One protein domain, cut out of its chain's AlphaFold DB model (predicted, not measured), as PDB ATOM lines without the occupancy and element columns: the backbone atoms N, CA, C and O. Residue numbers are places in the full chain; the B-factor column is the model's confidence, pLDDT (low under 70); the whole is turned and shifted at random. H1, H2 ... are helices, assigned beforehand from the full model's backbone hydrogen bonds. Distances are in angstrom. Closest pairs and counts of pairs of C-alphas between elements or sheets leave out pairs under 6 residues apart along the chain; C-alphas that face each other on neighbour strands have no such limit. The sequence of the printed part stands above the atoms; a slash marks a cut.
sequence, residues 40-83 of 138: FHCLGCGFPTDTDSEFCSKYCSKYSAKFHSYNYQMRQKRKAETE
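Overview. This is residues 40 to 83 of the 138 residues of an uncharacterized protein of Rhizophagus sp. MUCL 43196 (UniProt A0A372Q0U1). Going along the printed part, you meet a small head of coiled loop, residues 40 to 56, then short helix H1, which makes a corner with the long helix H2; residues 69 to 83 of H2 stick out as an arm. The 44 printed residues, with two named helices, H1 then H2, and no named strand, are all helix in class. The whole is loose, radius of gyration of the C-alphas 12.1 A, and elongated, spanning 37 by 20 by 12 A.

Arrangement. Look first at residues 40 to 41, a short antiparallel pairing with residues 48 to 49. H1, residues 57 to 62, and H2, residues 64 to 83, are close but not clearly touching; their closest C-alphas, of Cys 60 and Phe 67, are 6.4 A apart. They run opposite ways at a steep tilt of 64 degrees. In both helices every O i to N i+4 pair is within hydrogen-bond range.

Along the chain. Find C-alpha 57 at (165.607, 195.545, 170.217), where H1 begins its 8.7 A. H2 runs 28.2 A from C-alpha 64 to C-alpha 83 at (190.492, 178.502, 176.324).

Size, cuts and confidence. The farthest C-alphas, of Phe 47 and Glu 83, are 36.8 A apart. The printed part has no cut, and H1 to H2 is a tight link. Only residue 52 has pLDDT under 70.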
ATOM      1  N   PHE A  40     159.662 185.002 173.339       78.94
ATOM      2  CA  PHE A  40     160.115 185.342 174.684       78.94
ATOM      3  C   PHE A  40     159.607 186.733 175.046       78.94
ATOM      4  O   PHE A  40     159.569 187.613 174.196       78.94
ATOM      5  N   HIS A  41     159.200 186.966 176.290       80.94
ATOM      6  CA  HIS A  41     158.801 188.308 176.715       80.94
ATOM      7  C   HIS A  41     160.039 189.096 177.140       80.94
ATOM      8  O   HIS A  41     160.876 188.588 177.883       80.94
ATOM      9  N   CYS A  42     160.149 190.343 176.686       84.25
ATOM     10  CA  CYS A  42     161.209 191.248 177.107       84.25
ATOM     11  C   CYS A  42     161.112 191.505 178.615       84.25
ATOM     12  O   CYS A  42     160.105 192.044 179.071       84.25
ATOM     13  N   LEU A  43     162.168 191.243 179.383       81.62
ATOM     14  CA  LEU A  43     162.201 191.528 180.822       81.62
ATOM     15  C   LEU A  43     162.110 193.029 181.135       81.62
ATOM     16  O   LEU A  43     161.675 193.418 182.212       81.62
ATOM     17  N   GLY A  44     162.508 193.887 180.192       80.44
ATOM     18  CA  GLY A  44     162.484 195.339 180.370       80.44
ATOM     19  C   GLY A  44     161.132 195.999 180.089       80.44
ATOM     20  O   GLY A  44     160.823 197.027 180.686       80.44
ATOM     21  N   CYS A  45     160.334 195.464 179.160       83.12
ATOM     22  CA  CYS A  45     159.081 196.105 178.734       83.12
ATOM     23  C   CYS A  45     157.889 195.158 178.547       83.12
ATOM     24  O   CYS A  45     156.826 195.613 178.139       83.12
ATOM     25  N   GLY A  46     158.052 193.857 178.791       79.31
ATOM     26  CA  GLY A  46     156.993 192.850 178.696       79.31
ATOM     27  C   GLY A  46     156.545 192.496 177.276       79.31
ATOM     28  O   GLY A  46     155.738 191.589 177.114       79.31
ATOM     29  N   PHE A  47     157.048 193.164 176.233       80.94
ATOM     30  CA  PHE A  47     156.643 192.867 174.857       80.94
ATOM     31  C   PHE A  47     157.197 191.518 174.369       80.94
ATOM     32  O   PHE A  47     158.360 191.222 174.659       80.94
ATOM     33  N   PRO A  48     156.422 190.733 173.592       79.12
ATOM     34  CA  PRO A  48     156.921 189.517 172.960       79.12
ATOM     35  C   PRO A  48     158.029 189.857 171.960       79.12
ATOM     36  O   PRO A  48     157.910 190.803 171.180       79.12
ATOM     37  N   THR A  49     159.100 189.078 171.980       76.94
ATOM     38  CA  THR A  49     160.281 189.235 171.141       76.94
ATOM     39  C   THR A  49     160.659 187.884 170.559       76.94
ATOM     40  O   THR A  49     160.604 186.860 171.243       76.94
ATOM     41  N   ASP A  50     161.047 187.913 169.290       74.56
ATOM     42  CA  ASP A  50     161.520 186.742 168.549       74.56
ATOM     43  C   ASP A  50     163.049 186.587 168.672       74.56
ATOM     44  O   ASP A  50     163.639 185.658 168.134       74.56
ATOM     45  N   THR A  51     163.699 187.521 169.372       70.31
ATOM     46  CA  THR A  51     165.125 187.488 169.685       70.31
ATOM     47  C   THR A  51     165.383 186.617 170.908       70.31
ATOM     48  O   THR A  51     164.731 186.788 171.934       70.31
ATOM     49  N   ASP A  52     166.409 185.768 170.836       69.38
ATOM     50  CA  ASP A  52     166.878 184.942 171.964       69.38
ATOM     51  C   ASP A  52     167.489 185.766 173.115       69.38
ATOM     52  O   ASP A  52     167.901 185.226 174.140       69.38
ATOM     53  N   SER A  53     167.575 187.091 172.964       70.31
ATOM     54  CA  SER A  53     167.880 187.986 174.071       70.31
ATOM     55  C   SER A  53     166.646 188.183 174.945       70.31
ATOM     56  O   SER A  53     165.573 188.521 174.455       70.31
ATOM     57  N   GLU A  54     166.828 188.125 176.265       80.56
ATOM     58  CA  GLU A  54     165.802 188.464 177.268       80.56
ATOM     59  C   GLU A  54     165.239 189.895 177.136       80.56
ATOM     60  O   GLU A  54     164.317 190.286 177.849       80.56
ATOM     61  N   PHE A  55     165.784 190.703 176.226       81.81
ATOM     62  CA  PHE A  55     165.401 192.081 175.984       81.81
ATOM     63  C   PHE A  55     165.110 192.319 174.500       81.81
ATOM     64  O   PHE A  55     165.836 191.840 173.630       81.81
ATOM     65  N   CYS A  56     164.061 193.089 174.199       83.69
ATOM     66  CA  CYS A  56     163.702 193.443 172.825       83.69
ATOM     67  C   CYS A  56     164.648 194.501 172.242       83.69
ATOM     68  O   CYS A  56     165.215 195.311 172.977       83.69
ATOM     69  N   SER A  57     164.735 194.581 170.909       79.38
ATOM     70  CA  SER A  57     165.607 195.545 170.217       79.38
ATOM     71  C   SER A  57     165.368 197.001 170.637       79.38
ATOM     72  O   SER A  57     166.321 197.758 170.782       79.38
ATOM     73  N   LYS A  58     164.114 197.385 170.910       80.12
ATOM     74  CA  LYS A  58     163.742 198.727 171.387       80.12
ATOM     75  C   LYS A  58     164.271 199.022 172.793       80.12
ATOM     76  O   LYS A  58     164.677 200.143 173.085       80.12
ATOM     77  N   TYR A  59     164.239 198.035 173.684       80.94
ATOM     78  CA  TYR A  59     164.818 198.184 175.017       80.94
ATOM     79  C   TYR A  59     166.347 198.211 174.924       80.94
ATOM     80  O   TYR A  59     166.995 199.071 175.517       80.94
ATOM     81  N   CYS A  60     166.916 197.334 174.095       75.19
ATOM     82  CA  CYS A  60     168.346 197.291 173.825       75.19
ATOM     83  C   CYS A  60     168.875 198.591 173.216       75.19
ATOM     84  O   CYS A  60     169.950 199.028 173.603       75.19
ATOM     85  N   SER A  61     168.133 199.247 172.320       79.00
ATOM     86  CA  SER A  61     168.564 200.508 171.710       79.00
ATOM     87  C   SER A  61     168.578 201.664 172.710       79.00
ATOM     88  O   SER A  61     169.528 202.442 172.724       79.00
ATOM     89  N   LYS A  62     167.584 201.740 173.607       81.38
ATOM     90  CA  LYS A  62     167.530 202.763 174.665       81.38
ATOM     91  C   LYS A  62     168.672 202.627 175.677       81.38
ATOM     92  O   LYS A  62     169.141 203.627 176.209       81.38
ATOM     93  N   TYR A  63     169.120 201.401 175.935       78.25
ATOM     94  CA  TYR A  63     170.184 201.097 176.894       78.25
ATOM     95  C   TYR A  63     171.420 200.499 176.212       78.25
ATOM     96  O   TYR A  63     172.121 199.677 176.807       78.25
ATOM     97  N   SER A  64     171.697 200.905 174.970       76.00
ATOM     98  CA  SER A  64     172.708 200.280 174.107       76.00
ATOM     99  C   SER A  64     174.075 200.185 174.776       76.00
ATOM    100  O   SER A  64     174.681 199.120 174.755       76.00
ATOM    101  N   ALA A  65     174.517 201.235 175.472       78.31
ATOM    102  CA  ALA A  65     175.777 201.237 176.217       78.31
ATOM    103  C   ALA A  65     175.859 200.115 177.275       78.31
ATOM    104  O   ALA A  65     176.871 199.420 177.365       78.31
ATOM    105  N   LYS A  66     174.775 199.882 178.031       79.19
ATOM    106  CA  LYS A  66     174.688 198.812 179.043       79.19
ATOM    107  C   LYS A  66     174.687 197.425 178.397       79.19
ATOM    108  O   LYS A  66     175.267 196.485 178.931       79.19
ATOM    109  N   PHE A  67     174.054 197.290 177.236       78.06
ATOM    110  CA  PHE A  67     174.057 196.033 176.492       78.06
ATOM    111  C   PHE A  67     175.383 195.763 175.790       78.06
ATOM    112  O   PHE A  67     175.791 194.608 175.713       78.06
ATOM    113  N   HIS A  68     176.087 196.785 175.303       78.12
ATOM    114  CA  HIS A  68     177.419 196.627 174.724       78.12
ATOM    115  C   HIS A  68     178.415 196.108 175.761       78.12
ATOM    116  O   HIS A  68     179.139 195.157 175.464       78.12
ATOM    117  N   SER A  69     178.407 196.658 176.980       77.25
ATOM    118  CA  SER A  69     179.276 196.176 178.057       77.25
ATOM    119  C   SER A  69     178.934 194.742 178.472       77.25
ATOM    120  O   SER A  69     179.829 193.900 178.532       77.25
ATOM    121  N   TYR A  70     177.649 194.425 178.656       82.31
ATOM    122  CA  TYR A  70     177.200 193.065 178.968       82.31
ATOM    123  C   TYR A  70     177.577 192.053 177.871       82.31
ATOM    124  O   TYR A  70     178.153 191.005 178.153       82.31
ATOM    125  N   ASN A  71     177.325 192.372 176.597       80.62
ATOM    126  CA  ASN A  71     177.682 191.496 175.478       80.62
ATOM    127  C   ASN A  71     179.197 191.304 175.352       80.62
ATOM    128  O   ASN A  71     179.648 190.205 175.030       80.62
ATOM    129  N   TYR A  72     179.988 192.350 175.612       84.88
ATOM    130  CA  TYR A  72     181.443 192.239 175.651       84.88
ATOM    131  C   TYR A  72     181.887 191.268 176.750       84.88
ATOM    132  O   TYR A  72     182.634 190.336 176.459       84.88
ATOM    133  N   GLN A  73     181.363 191.412 177.971       87.75
ATOM    134  CA  GLN A  73     181.650 190.500 179.085       87.75
ATOM    135  C   GLN A  73     181.283 189.050 178.750       87.75
ATOM    136  O   GLN A  73     182.088 188.147 178.964       87.75
ATOM    137  N   MET A  74     180.112 188.818 178.150       81.81
ATOM    138  CA  MET A  74     179.686 187.476 177.743       81.81
ATOM    139  C   MET A  74     180.593 186.868 176.663       81.81
ATOM    140  O   MET A  74     180.862 185.668 176.701       81.81
ATOM    141  N   ARG A  75     181.109 187.669 175.718       86.50
ATOM    142  CA  ARG A  75     182.104 187.205 174.733       86.50
ATOM    143  C   ARG A  75     183.428 186.838 175.397       86.50
ATOM    144  O   ARG A  75     183.981 185.796 175.057       86.50
ATOM    145  N   GLN A  76     183.907 187.647 176.344       87.50
ATOM    146  CA  GLN A  76     185.123 187.331 177.101       87.50
ATOM    147  C   GLN A  76     184.951 186.050 177.918       87.50
ATOM    148  O   GLN A  76     185.822 185.192 177.883       87.50
ATOM    149  N   LYS A  77     183.797 185.873 178.572       89.62
ATOM    150  CA  LYS A  77     183.474 184.654 179.320       89.62
ATOM    151  C   LYS A  77     183.498 183.410 178.426       89.62
ATOM    152  O   LYS A  77     184.182 182.456 178.760       89.62
ATOM    153  N   ARG A  78     182.845 183.442 177.258       87.38
ATOM    154  CA  ARG A  78     182.877 182.321 176.295       87.38
ATOM    155  C   ARG A  78     184.280 182.047 175.758       87.38
ATOM    156  O   ARG A  78     184.639 180.890 175.563       87.38
ATOM    157  N   LYS A  79     185.067 183.097 175.504       86.12
ATOM    158  CA  LYS A  79     186.464 182.964 175.074       86.12
ATOM    159  C   LYS A  79     187.297 182.277 176.159       86.12
ATOM    160  O   LYS A  79     187.963 181.298 175.859       86.12
ATOM    161  N   ALA A  80     187.166 182.721 177.409       84.81
ATOM    162  CA  ALA A  80     187.829 182.112 178.558       84.81
ATOM    163  C   ALA A  80     187.374 180.664 178.800       84.81
ATOM    164  O   ALA A  80     188.202 179.807 179.068       84.81
ATOM    165  N   GLU A  81     186.082 180.358 178.656       82.88
ATOM    166  CA  GLU A  81     185.558 178.986 178.735       82.88
ATOM    167  C   GLU A  81     186.119 178.104 177.607       82.88
ATOM    168  O   GLU A  81     186.497 176.963 177.853       82.88
ATOM    169  N   THR A  82     186.244 178.638 176.387       76.94
ATOM    170  CA  THR A  82     186.835 177.923 175.241       76.94
ATOM    171  C   THR A  82     188.333 177.672 175.436       76.94
ATOM    172  O   THR A  82     188.813 176.588 175.121       76.94
ATOM    173  N   GLU A  83     189.070 178.643 175.981       72.00
ATOM    174  CA  GLU A  83     190.492 178.502 176.324       72.00
ATOM    175  C   GLU A  83     190.696 177.538 177.507       72.00
ATOM    176  O   GLU A  83     191.598 176.708 177.475       72.00
TER     177      GLU A  83